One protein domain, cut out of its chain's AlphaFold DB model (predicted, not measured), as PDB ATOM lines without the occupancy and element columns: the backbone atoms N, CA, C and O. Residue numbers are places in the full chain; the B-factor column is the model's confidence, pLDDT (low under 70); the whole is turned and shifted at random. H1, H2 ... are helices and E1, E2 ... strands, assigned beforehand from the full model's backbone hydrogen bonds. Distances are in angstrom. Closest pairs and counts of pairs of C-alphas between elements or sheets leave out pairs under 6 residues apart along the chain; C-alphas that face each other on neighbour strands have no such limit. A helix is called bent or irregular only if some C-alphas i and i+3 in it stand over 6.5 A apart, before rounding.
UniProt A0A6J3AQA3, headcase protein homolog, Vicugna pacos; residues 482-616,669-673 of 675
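This is residues 482 to 616 and 669 to 673 of the 675 residues of the protein "headcase protein homolog" of Vicugna pacos (UniProt A0A6J3AQA3). A small, strongly twisted sheet of three strands, E3 E5 E4, has the helix H3 over one face, mainly by E4, and the short hairpin E1 E2 close by E5. A separate pair of strands, E6 and E7, lies toward one end of the longest axis and the short helix H2 toward the other, while the loop of residues 592 to 616 runs from E6 back to the sheet, where residues 608 to 609 pair parallel with residues 550 to 551 of E3. The printed part has 140 residues with four named helices and seven named strands, in the order H1 H2 H3 E1 E2 E3 E4 E5 H4 E6 E7, and each sheet is antiparallel. The class is mixed, helices and strands, with 64 residues in named elements, under half of those printed. The whole is compact, with a radius of gyration of the C-alphas of 14.6 A, and spans 42 by 35 by 23 A.

Find C-alpha 482 at (-121.237, 218.236, -61.410); there H1, residues 482 to 487, begins. After residues 488 to 500 come H2, residues 501 to 506, and H3, residues 508 to 522, which runs 21.7 A. H2 is irregular, but only just: C-alphas 503 and 506 are 6.9 A apart. Next look for E1, residues 527 to 529, E2, residues 536 to 538, and E3, residues 548 to 553, 16.1 A long. E4, residues 565 to 568, leads to E5, residues 571 to 579, which starts at C-alpha 571 (-104.664, 226.558, -29.405) and covers 25.8 A. H4, residues 580 to 583, follows at once, then E6, residues 588 to 591. Across the cut, E7, residues 669 to 672, ends at C-alpha 672 (-99.778, 205.903, -56.425).

Begin with the sheet, where E5 is the inner strand and its pairing is staggered. Its residues 574 to 579 pair with E3, antiparallel at 155 degrees, with N 551 and O 576 2.8 A apart. Its residues 571 to 574 pair with E4 in a hairpin, antiparallel at 118 degrees, with N 566 and O 573 at 2.8 A. H3 is on this sheet at a height of 9.1 A, two layers, a helix on one face of a sheet; its closest C-alphas to E4 are those of Ala 519 and Cys 566, 6.1 A apart. On the local plane it runs slantwise to the strands, at 33 degrees to E4. H2 and H3 only just touch, and only at the corner, with 3 pairs of C-alphas within 8 A, the closest Ala 504 and Glu 510 at 6.2 A. Look next at the hairpin of E1 and E2, antiparallel at 148 degrees, where N 537 and O 528 are 2.8 A apart; the closest C-alphas of E1 and E5 are those of Asn 529 and Ala 577, at 6.6 A. H4 only grazes the sheet with residues 580 to 583. H1 and H4 only just touch, with 3 pairs of C-alphas within 8 A, the closest His 487 and Val 580 at 6.2 A. E6 and E7 are antiparallel at 153 degrees, with N 670 and O 590 at 2.8 A, and both are apart from E3, E4 and E5. Of O i to N i+4 pairs, H3 has 10 of 11 within hydrogen-bond range, H1 1 of 2 and H2 0 of 2, while H4, with 4 residues, is too short for any O i to N i+4 pair; of O i to N i+3 pairs, H2 has 1 of 3 within range.

The two C-alphas farthest apart, those of Gln 505 and Lys 593, are 44.6 A from each other. Residues 617 to 668 are not printed, and C-alphas 616 and 669 stand 13.9 A apart across that cut. Of the links that are printed whole, H1 to H2 and E3 to E4 are long. The mean pLDDT of the printed part is 87.4; look for values under 70 at residue 490, residues 501 to 508 and residue 673.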
ATOM      1  N   SER A 482    -121.533 219.257 -60.391       71.44
ATOM      2  CA  SER A 482    -121.237 218.236 -61.410       71.44
ATOM      3  C   SER A 482    -119.891 217.546 -61.180       71.44
ATOM      4  O   SER A 482    -119.836 216.318 -61.184       71.44
ATOM      5  N   GLU A 483    -118.845 218.322 -60.890       72.06
ATOM      6  CA  GLU A 483    -117.506 217.810 -60.561       72.06
ATOM      7  C   GLU A 483    -117.548 216.919 -59.306       72.06
ATOM      8  O   GLU A 483    -117.126 215.764 -59.315       72.06
ATOM      9  N   LEU A 484    -118.162 217.418 -58.229       77.88
ATOM     10  CA  LEU A 484    -118.323 216.690 -56.970       77.88
ATOM     11  C   LEU A 484    -119.090 215.366 -57.170       77.88
ATOM     12  O   LEU A 484    -118.717 214.334 -56.616       77.88
ATOM     13  N   LEU A 485    -120.149 215.386 -57.982       78.38
ATOM     14  CA  LEU A 485    -120.989 214.227 -58.291       78.38
ATOM     15  C   LEU A 485    -120.307 213.202 -59.210       78.38
ATOM     16  O   LEU A 485    -120.727 212.045 -59.215       78.38
ATOM     17  N   ALA A 486    -119.272 213.588 -59.963       77.06
ATOM     18  CA  ALA A 486    -118.493 212.663 -60.785       77.06
ATOM     19  C   ALA A 486    -117.611 211.732 -59.933       77.06
ATOM     20  O   ALA A 486    -117.462 210.554 -60.259       77.06
ATOM     21  N   HIS A 487    -117.072 212.243 -58.820       75.31
ATOM     22  CA  HIS A 487    -116.118 211.522 -57.968       75.31
ATOM     23  C   HIS A 487    -116.757 210.779 -56.777       75.31
ATOM     24  O   HIS A 487    -116.112 209.915 -56.182       75.31
ATOM     25  N   ILE A 488    -118.012 211.074 -56.412       79.81
ATOM     26  CA  ILE A 488    -118.694 210.433 -55.273       79.81
ATOM     27  C   ILE A 488    -119.518 209.208 -55.720       79.81
ATOM     28  O   ILE A 488    -120.413 209.336 -56.561       79.81
ATOM     29  N   PRO A 489    -119.340 208.023 -55.101       71.75
ATOM     30  CA  PRO A 489    -120.213 206.873 -55.329       71.75
ATOM     31  C   PRO A 489    -121.687 207.184 -55.036       71.75
ATOM     32  O   PRO A 489    -122.021 207.671 -53.958       71.75
ATOM     33  N   ARG A 490    -122.598 206.814 -55.952       66.69
ATOM     34  CA  ARG A 490    -124.042 207.157 -55.897       66.69
ATOM     35  C   ARG A 490    -124.718 206.918 -54.532       66.69
ATOM     36  O   ARG A 490    -125.617 207.663 -54.161       66.69
ATOM     37  N   HIS A 491    -124.297 205.899 -53.778       71.06
ATOM     38  CA  HIS A 491    -124.858 205.565 -52.461       71.06
ATOM     39  C   HIS A 491    -124.480 206.560 -51.343       71.06
ATOM     40  O   HIS A 491    -125.159 206.608 -50.319       71.06
ATOM     41  N   LYS A 492    -123.444 207.385 -51.546       72.25
ATOM     42  CA  LYS A 492    -122.992 208.458 -50.644       72.25
ATOM     43  C   LYS A 492    -123.593 209.828 -50.980       72.25
ATOM     44  O   LYS A 492    -123.257 210.819 -50.346       72.25
ATOM     45  N   LEU A 493    -124.518 209.913 -51.936       78.56
ATOM     46  CA  LEU A 493    -125.223 211.157 -52.266       78.56
ATOM     47  C   LEU A 493    -126.365 211.417 -51.267       78.56
ATOM     48  O   LEU A 493    -127.546 211.303 -51.588       78.56
ATOM     49  N   ASN A 494    -125.993 211.699 -50.017       76.31
ATOM     50  CA  ASN A 494    -126.894 211.953 -48.893       76.31
ATOM     51  C   ASN A 494    -126.217 212.835 -47.824       76.31
ATOM     52  O   ASN A 494    -124.989 212.909 -47.762       76.31
ATOM     53  N   THR A 495    -127.013 213.453 -46.946       76.19
ATOM     54  CA  THR A 495    -126.541 214.418 -45.931       76.19
ATOM     55  C   THR A 495    -125.553 213.842 -44.912       76.19
ATOM     56  O   THR A 495    -124.767 214.590 -44.337       76.19
ATOM     57  N   PHE A 496    -125.513 212.520 -44.703       76.88
ATOM     58  CA  PHE A 496    -124.531 211.896 -43.805       76.88
ATOM     59  C   PHE A 496    -123.110 211.898 -44.389       76.88
ATOM     60  O   PHE A 496    -122.148 212.012 -43.635       76.88
ATOM     61  N   HIS A 497    -122.976 211.803 -45.716       81.69
ATOM     62  CA  HIS A 497    -121.685 211.696 -46.408       81.69
ATOM     63  C   HIS A 497    -121.286 212.981 -47.146       81.69
ATOM     64  O   HIS A 497    -120.099 213.223 -47.333       81.69
ATOM     65  N   VAL A 498    -122.239 213.835 -47.527       86.12
ATOM     66  CA  VAL A 498    -121.983 215.157 -48.117       86.12
ATOM     67  C   VAL A 498    -122.715 216.201 -47.292       86.12
ATOM     68  O   VAL A 498    -123.936 216.149 -47.165       86.12
ATOM     69  N   ARG A 499    -121.983 217.164 -46.728       84.81
ATOM     70  CA  ARG A 499    -122.593 218.260 -45.979       84.81
ATOM     71  C   ARG A 499    -123.224 219.255 -46.952       84.81
ATOM     72  O   ARG A 499    -122.506 219.886 -47.723       84.81
ATOM     73  N   MET A 500    -124.546 219.393 -46.892       80.94
ATOM     74  CA  MET A 500    -125.329 220.301 -47.737       80.94
ATOM     75  C   MET A 500    -125.755 221.554 -46.962       80.94
ATOM     76  O   MET A 500    -125.741 221.572 -45.730       80.94
ATOM     77  N   GLU A 501    -126.140 222.611 -47.679       69.62
ATOM     78  CA  GLU A 501    -126.539 223.883 -47.065       69.62
ATOM     79  C   GLU A 501    -127.864 223.801 -46.285       69.62
ATOM     80  O   GLU A 501    -127.969 224.414 -45.227       69.62
ATOM     81  N   ASP A 502    -128.841 222.998 -46.721       58.12
ATOM     82  CA  ASP A 502    -130.161 222.911 -46.068       58.12
ATOM     83  C   ASP A 502    -130.118 222.382 -44.615       58.12
ATOM     84  O   ASP A 502    -131.000 222.694 -43.812       58.12
ATOM     85  N   ASP A 503    -129.056 221.671 -44.214       54.66
ATOM     86  CA  ASP A 503    -128.819 221.289 -42.810       54.66
ATOM     87  C   ASP A 503    -128.507 222.509 -41.904       54.66
ATOM     88  O   ASP A 503    -128.461 222.396 -40.673       54.66
ATOM     89  N   ALA A 504    -128.285 223.700 -42.476       49.00
ATOM     90  CA  ALA A 504    -127.997 224.936 -41.745       49.00
ATOM     91  C   ALA A 504    -129.221 225.558 -41.044       49.00
ATOM     92  O   ALA A 504    -129.044 226.501 -40.273       49.00
ATOM     93  N   GLN A 505    -130.427 224.990 -41.191       49.25
ATOM     94  CA  GLN A 505    -131.643 225.372 -40.440       49.25
ATOM     95  C   GLN A 505    -131.467 225.335 -38.900       49.25
ATOM     96  O   GLN A 505    -132.295 225.866 -38.164       49.25
ATOM     97  N   MET A 506    -130.387 224.724 -38.394       54.66
ATOM     98  CA  MET A 506    -130.018 224.680 -36.970       54.66
ATOM     99  C   MET A 506    -128.938 225.712 -36.559       54.66
ATOM    100  O   MET A 506    -128.451 225.676 -35.428       54.66
ATOM    101  N   GLY A 507    -128.482 226.584 -37.466       61.12
ATOM    102  CA  GLY A 507    -127.442 227.608 -37.246       61.12
ATOM    103  C   GLY A 507    -126.006 227.078 -37.087       61.12
ATOM    104  O   GLY A 507    -125.066 227.688 -37.583       61.12
ATOM    105  N   GLN A 508    -125.826 225.896 -36.485       65.06
ATOM    106  CA  GLN A 508    -124.522 225.274 -36.181       65.06
ATOM    107  C   GLN A 508    -123.589 225.123 -37.401       65.06
ATOM    108  O   GLN A 508    -122.370 225.128 -37.252       65.06
ATOM    109  N   GLY A 509    -124.148 224.948 -38.604       75.50
ATOM    110  CA  GLY A 509    -123.364 224.893 -39.841       75.50
ATOM    111  C   GLY A 509    -122.840 226.264 -40.276       75.50
ATOM    112  O   GLY A 509    -121.749 226.354 -40.832       75.50
ATOM    113  N   GLU A 510    -123.580 227.337 -39.999       83.38
ATOM    114  CA  GLU A 510    -123.222 228.678 -40.452       83.38
ATOM    115  C   GLU A 510    -122.040 229.257 -39.665       83.38
ATOM    116  O   GLU A 510    -121.154 229.860 -40.266       83.38
ATOM    117  N   ASP A 511    -121.976 229.009 -38.353       86.81
ATOM    118  CA  ASP A 511    -120.822 229.373 -37.516       86.81
ATOM    119  C   ASP A 511    -119.543 228.653 -37.987       86.81
ATOM    120  O   ASP A 511    -118.483 229.269 -38.102       86.81
ATOM    121  N   LEU A 512    -119.649 227.363 -38.339       88.12
ATOM    122  CA  LEU A 512    -118.536 226.573 -38.880       88.12
ATOM    123  C   LEU A 512    -118.064 227.112 -40.239       88.12
ATOM    124  O   LEU A 512    -116.864 227.275 -40.459       88.12
ATOM    125  N   ARG A 513    -119.007 227.436 -41.130       90.81
ATOM    126  CA  ARG A 513    -118.743 228.059 -42.434       90.81
ATOM    127  C   ARG A 513    -118.028 229.402 -42.279       90.81
ATOM    128  O   ARG A 513    -116.999 229.616 -42.912       90.81
ATOM    129  N   LYS A 514    -118.534 230.277 -41.402       90.38
ATOM    130  CA  LYS A 514    -117.930 231.583 -41.087       90.38
ATOM    131  C   LYS A 514    -116.502 231.435 -40.564       90.38
ATOM    132  O   LYS A 514    -115.623 232.138 -41.043       90.38
ATOM    133  N   PHE A 515    -116.261 230.503 -39.639       91.69
ATOM    134  CA  PHE A 515    -114.927 230.218 -39.101       91.69
ATOM    135  C   PHE A 515    -113.929 229.799 -40.196       91.69
ATOM    136  O   PHE A 515    -112.849 230.380 -40.298       91.69
ATOM    137  N   ILE A 516    -114.310 228.845 -41.055       93.00
ATOM    138  CA  ILE A 516    -113.467 228.344 -42.155       93.00
ATOM    139  C   ILE A 516    -113.137 229.462 -43.155       93.00
ATOM    140  O   ILE A 516    -111.968 229.682 -43.476       93.00
ATOM    141  N   LEU A 517    -114.154 230.191 -43.625       92.75
ATOM    142  CA  LEU A 517    -113.975 231.259 -44.611       92.75
ATOM    143  C   LEU A 517    -113.197 232.454 -44.033       92.75
ATOM    144  O   LEU A 517    -112.400 233.053 -44.749       92.75
ATOM    145  N   ALA A 518    -113.347 232.765 -42.741       92.31
ATOM    146  CA  ALA A 518    -112.560 233.808 -42.082       92.31
ATOM    147  C   ALA A 518    -111.063 233.456 -42.017       92.31
ATOM    148  O   ALA A 518    -110.232 234.293 -42.362       92.31
ATOM    149  N   ALA A 519    -110.708 232.221 -41.638       93.06
ATOM    150  CA  ALA A 519    -109.311 231.778 -41.586       93.06
ATOM    151  C   ALA A 519    -108.650 231.752 -42.977       93.06
ATOM    152  O   ALA A 519    -107.511 232.196 -43.148       93.06
ATOM    153  N   LEU A 520    -109.385 231.295 -43.995       93.25
ATOM    154  CA  LEU A 520    -108.924 231.287 -45.386       93.25
ATOM    155  C   LEU A 520    -108.807 232.706 -45.965       93.25
ATOM    156  O   LEU A 520    -107.821 233.008 -46.637       93.25
ATOM    157  N   SER A 521    -109.740 233.605 -45.629       92.56
ATOM    158  CA  SER A 521    -109.672 235.016 -46.027       92.56
ATOM    159  C   SER A 521    -108.489 235.735 -45.378       92.56
ATOM    160  O   SER A 521    -107.773 236.449 -46.071       92.56
ATOM    161  N   ALA A 522    -108.235 235.508 -44.085       91.81
ATOM    162  CA  ALA A 522    -107.071 236.049 -43.372       91.81
ATOM    163  C   ALA A 522    -105.729 235.477 -43.875       91.81
ATOM    164  O   ALA A 522    -104.683 236.091 -43.688       91.81
ATOM    165  N   SER A 523    -105.759 234.321 -44.545       90.31
ATOM    166  CA  SER A 523    -104.605 233.722 -45.234       90.31
ATOM    167  C   SER A 523    -104.498 234.150 -46.711       90.31
ATOM    168  O   SER A 523    -103.613 233.680 -47.430       90.31
ATOM    169  N   HIS A 524    -105.415 235.008 -47.177       89.38
ATOM    170  CA  HIS A 524    -105.598 235.438 -48.566       89.38
ATOM    171  C   HIS A 524    -105.755 234.276 -49.579       89.38
ATOM    172  O   HIS A 524    -105.193 234.314 -50.674       89.38
ATOM    173  N   ARG A 525    -106.514 233.218 -49.230       88.06
ATOM    174  CA  ARG A 525    -106.728 232.019 -50.075       88.06
ATOM    175  C   ARG A 525    -108.203 231.751 -50.388       88.06
ATOM    176  O   ARG A 525    -108.994 231.515 -49.482       88.06
ATOM    177  N   ASN A 526    -108.541 231.653 -51.676       88.75
ATOM    178  CA  ASN A 526    -109.790 231.058 -52.187       88.75
ATOM    179  C   ASN A 526    -109.584 229.664 -52.825       88.75
ATOM    180  O   ASN A 526    -110.508 229.110 -53.417       88.75
ATOM    181  N   VAL A 527    -108.382 229.093 -52.707       91.25
ATOM    182  CA  VAL A 527    -108.005 227.762 -53.206       91.25
ATOM    183  C   VAL A 527    -107.138 227.077 -52.151       91.25
ATOM    184  O   VAL A 527    -106.268 227.718 -51.560       91.25
ATOM    185  N   VAL A 528    -107.358 225.779 -51.932       93.31
ATOM    186  CA  VAL A 528    -106.529 224.923 -51.068       93.31
ATOM    187  C   VAL A 528    -106.128 223.651 -51.810       93.31
ATOM    188  O   VAL A 528    -106.945 223.022 -52.472       93.31
ATOM    189  N   ASN A 529    -104.873 223.239 -51.696       94.69
ATOM    190  CA  ASN A 529    -104.369 222.019 -52.314       94.69
ATOM    191  C   ASN A 529    -104.658 220.798 -51.427       94.69
ATOM    192  O   ASN A 529    -104.586 220.860 -50.198       94.69
ATOM    193  N   CYS A 530    -104.946 219.658 -52.053       94.94
ATOM    194  CA  CYS A 530    -105.077 218.379 -51.365       94.94
ATOM    195  C   CYS A 530    -103.738 217.955 -50.739       94.94
ATOM    196  O   CYS A 530    -102.757 217.764 -51.451       94.94
ATOM    197  N   ALA A 531    -103.728 217.654 -49.443       94.62
ATOM    198  CA  ALA A 531    -102.558 217.258 -48.650       94.62
ATOM    199  C   ALA A 531    -101.861 215.939 -49.066       94.62
ATOM    200  O   ALA A 531    -100.920 215.507 -48.408       94.62
ATOM    201  N   LEU A 532    -102.342 215.267 -50.119       93.88
ATOM    202  CA  LEU A 532    -101.884 213.939 -50.545       93.88
ATOM    203  C   LEU A 532    -101.514 213.909 -52.034       93.88
ATOM    204  O   LEU A 532    -100.434 213.445 -52.377       93.88
ATOM    205  N   CYS A 533    -102.385 214.407 -52.922       93.00
ATOM    206  CA  CYS A 533    -102.127 214.475 -54.370       93.00
ATOM    207  C   CYS A 533    -101.830 215.893 -54.892       93.00
ATOM    208  O   CYS A 533    -101.727 216.087 -56.097       93.00
ATOM    209  N   HIS A 534    -101.760 216.897 -54.012       92.62
ATOM    210  CA  HIS A 534    -101.529 218.316 -54.319       92.62
ATOM    211  C   HIS A 534    -102.523 218.990 -55.293       92.62
ATOM    212  O   HIS A 534    -102.383 220.187 -55.536       92.62
ATOM    213  N   ARG A 535    -103.572 218.297 -55.782       91.62
ATOM    214  CA  ARG A 535    -104.641 218.900 -56.605       91.62
ATOM    215  C   ARG A 535    -105.230 220.130 -55.913       91.62
ATOM    216  O   ARG A 535    -105.691 220.025 -54.775       91.62
ATOM    217  N   ALA A 536    -105.252 221.255 -56.620       92.44
ATOM    218  CA  ALA A 536    -105.928 222.476 -56.203       92.44
ATOM    219  C   ALA A 536    -107.448 222.259 -56.109       92.44
ATOM    220  O   ALA A 536    -108.063 221.730 -57.035       92.44
ATOM    221  N   LEU A 537    -108.047 222.672 -54.994       92.31
ATOM    222  CA  LEU A 537    -109.480 222.613 -54.719       92.31
ATOM    223  C   LEU A 537    -109.987 224.047 -54.502       92.31
ATOM    224  O   LEU A 537    -109.534 224.706 -53.559       92.31
ATOM    225  N   PRO A 538    -110.898 224.556 -55.348       91.19
ATOM    226  CA  PRO A 538    -111.535 225.842 -55.106       91.19
ATOM    227  C   PRO A 538    -112.338 225.830 -53.802       91.19
ATOM    228  O   PRO A 538    -112.944 224.819 -53.439       91.19
ATOM    229  N   VAL A 539    -112.344 226.965 -53.105       91.31
ATOM    230  CA  VAL A 539    -113.127 227.174 -51.886       91.31
ATOM    231  C   VAL A 539    -114.398 227.943 -52.233       91.31
ATOM    232  O   VAL A 539    -114.351 229.030 -52.822       91.31
ATOM    233  N   PHE A 540    -115.534 227.376 -51.842       90.25
ATOM    234  CA  PHE A 540    -116.862 227.893 -52.144       90.25
ATOM    235  C   PHE A 540    -117.507 228.597 -50.942       90.25
ATOM    236  O   PHE A 540    -117.299 228.215 -49.792       90.25
ATOM    237  N   GLU A 541    -118.344 229.603 -51.206       88.12
ATOM    238  CA  GLU A 541    -119.062 230.377 -50.175       88.12
ATOM    239  C   GLU A 541    -120.095 229.560 -49.383       88.12
ATOM    240  O   GLU A 541    -120.456 229.930 -48.260       88.12
ATOM    241  N   GLN A 542    -120.601 228.477 -49.978       86.38
ATOM    242  CA  GLN A 542    -121.729 227.670 -49.510       86.38
ATOM    243  C   GLN A 542    -121.314 226.190 -49.438       86.38
ATOM    244  O   GLN A 542    -120.444 225.744 -50.188       86.38
ATOM    245  N   PHE A 543    -121.922 225.411 -48.539       86.50
ATOM    246  CA  PHE A 543    -121.658 223.968 -48.447       86.50
ATOM    247  C   PHE A 543    -122.122 223.239 -49.724       86.50
ATOM    248  O   PHE A 543    -123.256 223.479 -50.143       86.50
ATOM    249  N   PRO A 544    -121.333 222.311 -50.311       90.12
ATOM    250  CA  PRO A 544    -120.002 221.830 -49.895       90.12
ATOM    251  C   PRO A 544    -118.857 222.826 -50.171       90.12
ATOM    252  O   PRO A 544    -118.647 223.223 -51.319       90.12
ATOM    253  N   LEU A 545    -118.075 223.175 -49.135       91.06
ATOM    254  CA  LEU A 545    -117.076 224.262 -49.200       91.06
ATOM    255  C   LEU A 545    -115.844 223.943 -50.058       91.06
ATOM    256  O   LEU A 545    -115.201 224.862 -50.548       91.06
ATOM    257  N   VAL A 546    -115.512 222.664 -50.235       93.44
ATOM    258  CA  VAL A 546    -114.453 222.158 -51.125       93.44
ATOM    259  C   VAL A 546    -114.882 220.808 -51.694       93.44
ATOM    260  O   VAL A 546    -115.701 220.112 -51.086       93.44
ATOM    261  N   ASP A 547    -114.293 220.398 -52.817       92.19
ATOM    262  CA  ASP A 547    -114.507 219.071 -53.411       92.19
ATOM    263  C   ASP A 547    -113.641 218.008 -52.710       92.19
ATOM    264  O   ASP A 547    -112.662 217.470 -53.240       92.19
ATOM    265  N   GLY A 548    -113.993 217.760 -51.447       94.81
ATOM    266  CA  GLY A 548    -113.218 216.980 -50.490       94.81
ATOM    267  C   GLY A 548    -113.663 217.224 -49.046       94.81
ATOM    268  O   GLY A 548    -114.794 217.638 -48.796       94.81
ATOM    269  N   THR A 549    -112.753 217.021 -48.099       95.69
ATOM    270  CA  THR A 549    -112.940 217.259 -46.659       95.69
ATOM    271  C   THR A 549    -111.817 218.151 -46.132       95.69
ATOM    272  O   THR A 549    -110.650 217.954 -46.477       95.69
ATOM    273  N   LEU A 550    -112.160 219.113 -45.274       97.19
ATOM    274  CA  LEU A 550    -111.201 219.938 -44.535       97.19
ATOM    275  C   LEU A 550    -110.869 219.306 -43.175       97.19
ATOM    276  O   LEU A 550    -111.693 218.602 -42.588       97.19
ATOM    277  N   PHE A 551    -109.689 219.581 -42.627       96.69
ATOM    278  CA  PHE A 551    -109.320 219.128 -41.288       96.69
ATOM    279  C   PHE A 551    -108.281 220.025 -40.607       96.69
ATOM    280  O   PHE A 551    -107.507 220.707 -41.273       96.69
ATOM    281  N   LEU A 552    -108.261 220.011 -39.272       96.12
ATOM    282  CA  LEU A 552    -107.309 220.755 -38.445       96.12
ATOM    283  C   LEU A 552    -106.250 219.825 -37.842       96.12
ATOM    284  O   LEU A 552    -106.564 218.991 -36.994       96.12
ATOM    285  N   SER A 553    -104.987 220.012 -38.227       95.75
ATOM    286  CA  SER A 553    -103.837 219.361 -37.587       95.75
ATOM    287  C   SER A 553    -103.265 220.244 -36.465       95.75
ATOM    288  O   SER A 553    -103.156 221.457 -36.647       95.75
ATOM    289  N   PRO A 554    -102.842 219.677 -35.321       94.88
ATOM    290  CA  PRO A 554    -102.138 220.405 -34.261       94.88
ATOM    291  C   PRO A 554    -100.629 220.558 -34.531       94.88
ATOM    292  O   PRO A 554     -99.878 221.026 -33.678       94.88
ATOM    293  N   SER A 555    -100.146 220.086 -35.681       91.88
ATOM    294  CA  SER A 555     -98.766 220.252 -36.136       91.88
ATOM    295  C   SER A 555     -98.771 220.752 -37.574       91.88
ATOM    296  O   SER A 555     -99.500 220.212 -38.411       91.88
ATOM    297  N   ARG A 556     -97.937 221.751 -37.861       92.19
ATOM    298  CA  ARG A 556     -97.626 222.151 -39.230       92.19
ATOM    299  C   ARG A 556     -96.970 220.979 -39.964       92.19
ATOM    300  O   ARG A 556     -96.076 220.333 -39.419       92.19
ATOM    301  N   HIS A 557     -97.420 220.718 -41.185       88.88
ATOM    302  CA  HIS A 557     -96.790 219.794 -42.125       88.88
ATOM    303  C   HIS A 557     -96.100 220.624 -43.211       88.88
ATOM    304  O   HIS A 557     -96.769 221.326 -43.972       88.88
ATOM    305  N   ASP A 558     -94.767 220.587 -43.248       85.62
ATOM    306  CA  ASP A 558     -93.955 221.446 -44.123       85.62
ATOM    307  C   ASP A 558     -94.008 221.030 -45.604       85.62
ATOM    308  O   ASP A 558     -93.560 221.780 -46.469       85.62
ATOM    309  N   GLU A 559     -94.597 219.871 -45.924       85.38
ATOM    310  CA  GLU A 559     -94.862 219.444 -47.306       85.38
ATOM    311  C   GLU A 559     -95.941 220.280 -48.025       85.38
ATOM    312  O   GLU A 559     -96.167 220.088 -49.221       85.38
ATOM    313  N   ILE A 560     -96.611 221.204 -47.322       85.44
ATOM    314  CA  ILE A 560     -97.536 222.180 -47.908       85.44
ATOM    315  C   ILE A 560     -96.900 223.573 -47.854       85.44
ATOM    316  O   ILE A 560     -96.593 224.105 -46.789       85.44
ATOM    317  N   GLU A 561     -96.717 224.159 -49.038       80.56
ATOM    318  CA  GLU A 561     -96.019 225.432 -49.265       80.56
ATOM    319  C   GLU A 561     -96.596 226.598 -48.443       80.56
ATOM    320  O   GLU A 561     -95.855 227.399 -47.873       80.56
ATOM    321  N   TYR A 562     -97.923 226.680 -48.361       82.06
ATOM    322  CA  TYR A 562     -98.649 227.712 -47.628       82.06
ATOM    323  C   TYR A 562     -99.232 227.147 -46.324       82.06
ATOM    324  O   TYR A 562     -99.614 225.982 -46.238       82.06
ATOM    325  N   ASP A 563     -99.331 228.002 -45.311       86.31
ATOM    326  CA  ASP A 563    -100.007 227.698 -44.048       86.31
ATOM    327  C   ASP A 563    -101.388 228.372 -44.009       86.31
ATOM    328  O   ASP A 563    -101.592 229.405 -44.649       86.31
ATOM    329  N   VAL A 564    -102.317 227.802 -43.243       93.50
ATOM    330  CA  VAL A 564    -103.630 228.391 -42.940       93.50
ATOM    331  C   VAL A 564    -103.860 228.237 -41.430       93.50
ATOM    332  O   VAL A 564    -104.415 227.225 -40.984       93.50
ATOM    333  N   PRO A 565    -103.374 229.196 -40.618       93.69
ATOM    334  CA  PRO A 565    -103.433 229.113 -39.165       93.69
ATOM    335  C   PRO A 565    -104.843 229.396 -38.631       93.69
ATOM    336  O   PRO A 565    -105.451 230.430 -38.903       93.69
ATOM    337  N   CYS A 566    -105.333 228.491 -37.789       91.56
ATOM    338  CA  CYS A 566    -106.637 228.542 -37.141       91.56
ATOM    339  C   CYS A 566    -106.465 228.525 -35.619       91.56
ATOM    340  O   CYS A 566    -105.888 227.590 -35.069       91.56
ATOM    341  N   HIS A 567    -107.021 229.512 -34.915       89.81
ATOM    342  CA  HIS A 567    -107.092 229.473 -33.453       89.81
ATOM    343  C   HIS A 567    -108.351 228.718 -33.016       89.81
ATOM    344  O   HIS A 567    -109.458 229.096 -33.385       89.81
ATOM    345  N   LEU A 568    -108.192 227.653 -32.231       85.81
ATOM    346  CA  LEU A 568    -109.283 226.792 -31.780       85.81
ATOM    347  C   LEU A 568    -109.146 226.530 -30.278       85.81
ATOM    348  O   LEU A 568    -108.159 225.948 -29.835       85.81
ATOM    349  N   GLN A 569    -110.114 226.989 -29.477       85.31
ATOM    350  CA  GLN A 569    -110.053 226.925 -28.003       85.31
ATOM    351  C   GLN A 569    -108.740 227.498 -27.414       85.31
ATOM    352  O   GLN A 569    -108.188 226.957 -26.457       85.31
ATOM    353  N   GLY A 570    -108.200 228.562 -28.019       85.06
ATOM    354  CA  GLY A 570    -106.919 229.166 -27.626       85.06
ATOM    355  C   GLY A 570    -105.661 228.389 -28.046       85.06
ATOM    356  O   GLY A 570    -104.559 228.802 -27.699       85.06
ATOM    357  N   ARG A 571    -105.790 227.287 -28.798       88.94
ATOM    358  CA  ARG A 571    -104.664 226.558 -29.405       88.94
ATOM    359  C   ARG A 571    -104.495 226.959 -30.866       88.94
ATOM    360  O   ARG A 571    -105.488 227.125 -31.570       88.94
ATOM    361  N   LEU A 572    -103.251 227.066 -31.325       92.38
ATOM    362  CA  LEU A 572    -102.946 227.159 -32.750       92.38
ATOM    363  C   LEU A 572    -103.105 225.774 -33.398       92.38
ATOM    364  O   LEU A 572    -102.589 224.782 -32.886       92.38
ATOM    365  N   MET A 573    -103.828 225.734 -34.511       95.00
ATOM    366  CA  MET A 573    -104.061 224.576 -35.372       95.00
ATOM    367  C   MET A 573    -103.824 224.995 -36.830       95.00
ATOM    368  O   MET A 573    -103.895 226.179 -37.154       95.00
ATOM    369  N   HIS A 574    -103.606 224.036 -37.723       95.38
ATOM    370  CA  HIS A 574    -103.311 224.268 -39.139       95.38
ATOM    371  C   HIS A 574    -104.378 223.598 -40.015       95.38
ATOM    372  O   HIS A 574    -104.666 222.411 -39.827       95.38
ATOM    373  N   LEU A 575    -104.996 224.349 -40.932       96.19
ATOM    374  CA  LEU A 575    -106.081 223.865 -41.792       96.19
ATOM    375  C   LEU A 575    -105.550 223.231 -43.084       96.19
ATOM    376  O   LEU A 575    -104.861 223.869 -43.877       96.19
ATOM    377  N   TYR A 576    -105.958 221.988 -43.323       96.81
ATOM    378  CA  TYR A 576    -105.595 221.187 -44.490       96.81
ATOM    379  C   TYR A 576    -106.837 220.615 -45.184       96.81
ATOM    380  O   TYR A 576    -107.927 220.581 -44.613       96.81
ATOM    381  N   ALA A 577    -106.675 220.156 -46.427       96.56
ATOM    382  CA  ALA A 577    -107.742 219.578 -47.243       96.56
ATOM    383  C   ALA A 577    -107.337 218.211 -47.812       96.56
ATOM    384  O   ALA A 577    -106.169 217.993 -48.130       96.56
ATOM    385  N   VAL A 578    -108.297 217.310 -48.023       96.50
ATOM    386  CA  VAL A 578    -108.121 216.093 -48.835       96.50
ATOM    387  C   VAL A 578    -109.261 216.005 -49.845       96.50
ATOM    388  O   VAL A 578    -110.416 216.155 -49.465       96.50
ATOM    389  N   CYS A 579    -108.957 215.790 -51.129       95.00
ATOM    390  CA  CYS A 579    -109.960 215.742 -52.198       95.00
ATOM    391  C   CYS A 579    -110.780 214.441 -52.200       95.00
ATOM    392  O   CYS A 579    -110.331 213.426 -51.658       95.00
ATOM    393  N   VAL A 580    -111.945 214.445 -52.867       93.75
ATOM    394  CA  VAL A 580    -112.814 213.251 -52.989       93.75
ATOM    395  C   VAL A 580    -112.038 212.022 -53.473       93.75
ATOM    396  O   VAL A 580    -112.095 210.982 -52.829       93.75
ATOM    397  N   ASP A 581    -111.243 212.139 -54.540       92.38
ATOM    398  CA  ASP A 581    -110.485 211.015 -55.117       92.38
ATOM    399  C   ASP A 581    -109.458 210.394 -54.166       92.38
ATOM    400  O   ASP A 581    -109.132 209.213 -54.276       92.38
ATOM    401  N   CYS A 582    -108.935 211.179 -53.226       94.06
ATOM    402  CA  CYS A 582    -108.054 210.685 -52.175       94.06
ATOM    403  C   CYS A 582    -108.833 210.005 -51.038       94.06
ATOM    404  O   CYS A 582    -108.337 209.034 -50.474       94.06
ATOM    405  N   LEU A 583    -110.039 210.487 -50.715       93.38
ATOM    406  CA  LEU A 583    -110.902 209.946 -49.655       93.38
ATOM    407  C   LEU A 583    -111.589 208.647 -50.093       93.38
ATOM    408  O   LEU A 583    -111.413 207.615 -49.453       93.38
ATOM    409  N   GLU A 584    -112.297 208.680 -51.223       88.81
ATOM    410  CA  GLU A 584    -112.929 207.522 -51.875       88.81
ATOM    411  C   GLU A 584    -111.897 206.557 -52.489       88.81
ATOM    412  O   GLU A 584    -112.213 205.425 -52.858       88.81
ATOM    413  N   GLY A 585    -110.632 206.981 -52.558       86.62
ATOM    414  CA  GLY A 585    -109.503 206.129 -52.901       86.62
ATOM    415  C   GLY A 585    -109.413 205.766 -54.384       86.62
ATOM    416  O   GLY A 585    -108.864 204.709 -54.696       86.62
ATOM    417  N   VAL A 586    -109.915 206.623 -55.277       87.56
ATOM    418  CA  VAL A 586    -109.549 206.616 -56.706       87.56
ATOM    419  C   VAL A 586    -108.024 206.730 -56.826       87.56
ATOM    420  O   VAL A 586    -107.385 205.917 -57.489       87.56
ATOM    421  N   HIS A 587    -107.415 207.645 -56.065       90.19
ATOM    422  CA  HIS A 587    -105.975 207.642 -55.821       90.19
ATOM    423  C   HIS A 587    -105.589 206.492 -54.879       90.19
ATOM    424  O   HIS A 587    -106.134 206.343 -53.781       90.19
ATOM    425  N   LYS A 588    -104.594 205.683 -55.262       91.50
ATOM    426  CA  LYS A 588    -104.159 204.525 -54.468       91.50
ATOM    427  C   LYS A 588    -103.111 204.943 -53.434       91.50
ATOM    428  O   LYS A 588    -101.905 204.806 -53.637       91.50
ATOM    429  N   ILE A 589    -103.588 205.449 -52.303       94.38
ATOM    430  CA  ILE A 589    -102.750 205.930 -51.194       94.38
ATOM    431  C   ILE A 589    -102.308 204.757 -50.314       94.38
ATOM    432  O   ILE A 589    -103.145 204.010 -49.805       94.38
ATOM    433  N   ILE A 590    -100.998 204.587 -50.116       95.62
ATOM    434  CA  ILE A 590    -100.414 203.515 -49.290       95.62
ATOM    435  C   ILE A 590     -99.476 204.063 -48.212       95.62
ATOM    436  O   ILE A 590     -98.717 205.004 -48.442       95.62
ATOM    437  N   CYS A 591     -99.472 203.456 -47.025       95.81
ATOM    438  CA  CYS A 591     -98.498 203.796 -45.986       95.81
ATOM    439  C   CYS A 591     -97.101 203.296 -46.379       95.81
ATOM    440  O   CYS A 591     -96.917 202.111 -46.669       95.81
ATOM    441  N   ILE A 592     -96.077 204.156 -46.319       95.75
ATOM    442  CA  ILE A 592     -94.716 203.773 -46.730       95.75
ATOM    443  C   ILE A 592     -94.139 202.656 -45.843       95.75
ATOM    444  O   ILE A 592     -93.359 201.838 -46.338       95.75
ATOM    445  N   LYS A 593     -94.544 202.570 -44.566       95.62
ATOM    446  CA  LYS A 593     -94.027 201.580 -43.605       95.62
ATOM    447  C   LYS A 593     -94.608 200.173 -43.799       95.62
ATOM    448  O   LYS A 593     -93.831 199.238 -43.939       95.62
ATOM    449  N   CYS A 594     -95.934 200.011 -43.829       95.44
ATOM    450  CA  CYS A 594     -96.586 198.688 -43.911       95.44
ATOM    451  C   CYS A 594     -97.191 198.341 -45.281       95.44
ATOM    452  O   CYS A 594     -97.702 197.241 -45.448       95.44
ATOM    453  N   LYS A 595     -97.168 199.266 -46.249       95.25
ATOM    454  CA  LYS A 595     -97.780 199.151 -47.590       95.25
ATOM    455  C   LYS A 595     -99.310 198.992 -47.619       95.25
ATOM    456  O   LYS A 595     -99.881 199.042 -48.706       95.25
ATOM    457  N   SER A 596     -99.979 198.884 -46.467       93.19
ATOM    458  CA  SER A 596    -101.441 198.948 -46.355       93.19
ATOM    459  C   SER A 596    -101.994 200.206 -47.032       93.19
ATOM    460  O   SER A 596    -101.422 201.293 -46.896       93.19
ATOM    461  N   ARG A 597    -103.123 200.051 -47.729       93.44
ATOM    462  CA  ARG A 597    -103.912 201.158 -48.284       93.44
ATOM    463  C   ARG A 597    -104.488 202.016 -47.149       93.44
ATOM    464  O   ARG A 597    -104.849 201.477 -46.105       93.44
ATOM    465  N   TRP A 598    -104.565 203.328 -47.355       93.69
ATOM    466  CA  TRP A 598    -105.364 204.224 -46.514       93.69
ATOM    467  C   TRP A 598    -106.795 204.317 -47.052       93.69
ATOM    468  O   TRP A 598    -106.998 204.328 -48.266       93.69
ATOM    469  N   ASP A 599    -107.764 204.381 -46.145       87.62
ATOM    470  CA  ASP A 599    -109.184 204.536 -46.446       87.62
ATOM    471  C   ASP A 599    -109.701 205.778 -45.713       87.62
ATOM    472  O   ASP A 599    -109.757 205.814 -44.480       87.62
ATOM    473  N   GLY A 600    -110.026 206.812 -46.489       89.88
ATOM    474  CA  GLY A 600    -110.638 208.044 -46.004       89.88
ATOM    475  C   GLY A 600    -112.144 208.104 -46.261       89.88
ATOM    476  O   GLY A 600    -112.765 209.107 -45.921       89.88
ATOM    477  N   SER A 601    -112.740 207.061 -46.840       86.12
ATOM    478  CA  SER A 601    -114.052 207.108 -47.503       86.12
ATOM    479  C   SER A 601    -115.246 207.172 -46.534       86.12
ATOM    480  O   SER A 601    -116.402 207.277 -46.945       86.12
ATOM    481  N   TRP A 602    -114.971 207.125 -45.231       86.31
ATOM    482  CA  TRP A 602    -115.920 207.296 -44.132       86.31
ATOM    483  C   TRP A 602    -116.034 208.752 -43.638       86.31
ATOM    484  O   TRP A 602    -116.871 209.038 -42.779       86.31
ATOM    485  N   HIS A 603    -115.216 209.678 -44.152       91.56
ATOM    486  CA  HIS A 603    -115.315 211.100 -43.816       91.56
ATOM    487  C   HIS A 603    -116.452 211.787 -44.581       91.56
ATOM    488  O   HIS A 603    -116.658 211.551 -45.770       91.56
ATOM    489  N   GLN A 604    -117.152 212.702 -43.910       91.25
ATOM    490  CA  GLN A 604    -118.135 213.575 -44.543       91.25
ATOM    491  C   GLN A 604    -117.419 214.633 -45.404       91.25
ATOM    492  O   GLN A 604    -116.486 215.308 -44.957       91.25
ATOM    493  N   LEU A 605    -117.887 214.791 -46.637       91.88
ATOM    494  CA  LEU A 605    -117.409 215.752 -47.628       91.88
ATOM    495  C   LEU A 605    -118.044 217.133 -47.411       91.88
ATOM    496  O   LEU A 605    -119.126 217.261 -46.835       91.88
ATOM    497  N   GLY A 606    -117.365 218.189 -47.856       89.19
ATOM    498  CA  GLY A 606    -117.799 219.584 -47.747       89.19
ATOM    499  C   GLY A 606    -117.648 220.226 -46.363       89.19
ATOM    500  O   GLY A 606    -117.785 221.444 -46.259       89.19
ATOM    501  N   THR A 607    -117.374 219.441 -45.318       90.69
ATOM    502  CA  THR A 607    -117.235 219.887 -43.919       90.69
ATOM    503  C   THR A 607    -115.769 219.897 -43.454       90.69
ATOM    504  O   THR A 607    -114.865 219.514 -44.198       90.69
ATOM    505  N   MET A 608    -115.539 220.322 -42.207       93.75
ATOM    506  CA  MET A 608    -114.239 220.317 -41.532       93.75
ATOM    507  C   MET A 608    -114.240 219.413 -40.289       93.75
ATOM    508  O   MET A 608    -115.175 219.463 -39.488       93.75
ATOM    509  N   TYR A 609    -113.161 218.653 -40.090       95.00
ATOM    510  CA  TYR A 609    -112.862 217.923 -38.851       95.00
ATOM    511  C   TYR A 609    -111.869 218.685 -37.961       95.00
ATOM    512  O   TYR A 609    -110.977 219.380 -38.439       95.00
ATOM    513  N   THR A 610    -111.995 218.545 -36.641       94.12
ATOM    514  CA  THR A 610    -111.173 219.255 -35.640       94.12
ATOM    515  C   THR A 610    -109.917 218.483 -35.207       94.12
ATOM    516  O   THR A 610    -109.351 218.763 -34.152       94.12
ATOM    517  N   TYR A 611    -109.502 217.494 -36.000       95.25
ATOM    518  CA  TYR A 611    -108.373 216.600 -35.744       95.25
ATOM    519  C   TYR A 611    -107.708 216.164 -37.059       95.25
ATOM    520  O   TYR A 611    -108.315 216.264 -38.126       95.25
ATOM    521  N   ASP A 612    -106.482 215.644 -36.985       96.19
ATOM    522  CA  ASP A 612    -105.743 215.120 -38.132       96.19
ATOM    523  C   ASP A 612    -106.349 213.782 -38.602       96.19
ATOM    524  O   ASP A 612    -106.229 212.739 -37.949       96.19
ATOM    525  N   ILE A 613    -107.036 213.826 -39.747       96.19
ATOM    526  CA  ILE A 613    -107.751 212.675 -40.324       96.19
ATOM    527  C   ILE A 613    -106.816 211.584 -40.857       96.19
ATOM    528  O   ILE A 613    -107.228 210.435 -41.029       96.19
ATOM    529  N   LEU A 614    -105.540 211.904 -41.087       94.56
ATOM    530  CA  LEU A 614    -104.539 210.897 -41.406       94.56
ATOM    531  C   LEU A 614    -104.106 210.181 -40.127       94.56
ATOM    532  O   LEU A 614    -103.970 208.959 -40.144       94.56
ATOM    533  N   ALA A 615    -103.891 210.885 -39.014       95.38
ATOM    534  CA  ALA A 615    -103.570 210.290 -37.713       95.38
ATOM    535  C   ALA A 615    -104.695 209.376 -37.188       95.38
ATOM    536  O   ALA A 615    -104.399 208.314 -36.642       95.38
ATOM    537  N   ALA A 616    -105.958 209.747 -37.428       94.38
ATOM    538  CA  ALA A 616    -107.169 209.064 -36.961       94.38
ATOM    539  C   ALA A 616    -107.244 207.543 -37.222       94.38
ATOM    540  O   ALA A 616    -107.856 206.817 -36.440       94.38
ATOM    541  N   PHE A 669     -97.116 208.687 -46.142       94.56
ATOM    542  CA  PHE A 669     -97.872 208.024 -47.198       94.56
ATOM    543  C   PHE A 669     -97.209 208.242 -48.563       94.56
ATOM    544  O   PHE A 669     -96.503 209.219 -48.789       94.56
ATOM    545  N   LYS A 670     -97.459 207.318 -49.492       94.06
ATOM    546  CA  LYS A 670     -97.199 207.507 -50.918       94.06
ATOM    547  C   LYS A 670     -98.522 207.397 -51.663       94.06
ATOM    548  O   LYS A 670     -99.196 206.371 -51.560       94.06
ATOM    549  N   VAL A 671     -98.860 208.421 -52.441       92.44
ATOM    550  CA  VAL A 671     -99.875 208.295 -53.488       92.44
ATOM    551  C   VAL A 671     -99.268 207.518 -54.652       92.44
ATOM    552  O   VAL A 671     -98.150 207.791 -55.090       92.44
ATOM    553  N   LEU A 672     -99.991 206.506 -55.119       87.31
ATOM    554  CA  LEU A 672     -99.778 205.903 -56.425       87.31
ATOM    555  C   LEU A 672    -100.871 206.453 -57.342       87.31
ATOM    556  O   LEU A 672    -102.057 206.358 -57.009       87.31
ATOM    557  N   GLU A 673    -100.457 207.047 -58.455       64.31
ATOM    558  CA  GLU A 673    -101.360 207.539 -59.493       64.31
ATOM    559  C   GLU A 673    -102.196 206.379 -60.049       64.31
ATOM    560  O   GLU A 673    -101.722 205.242 -60.162       64.31
TER     561      GLU A 673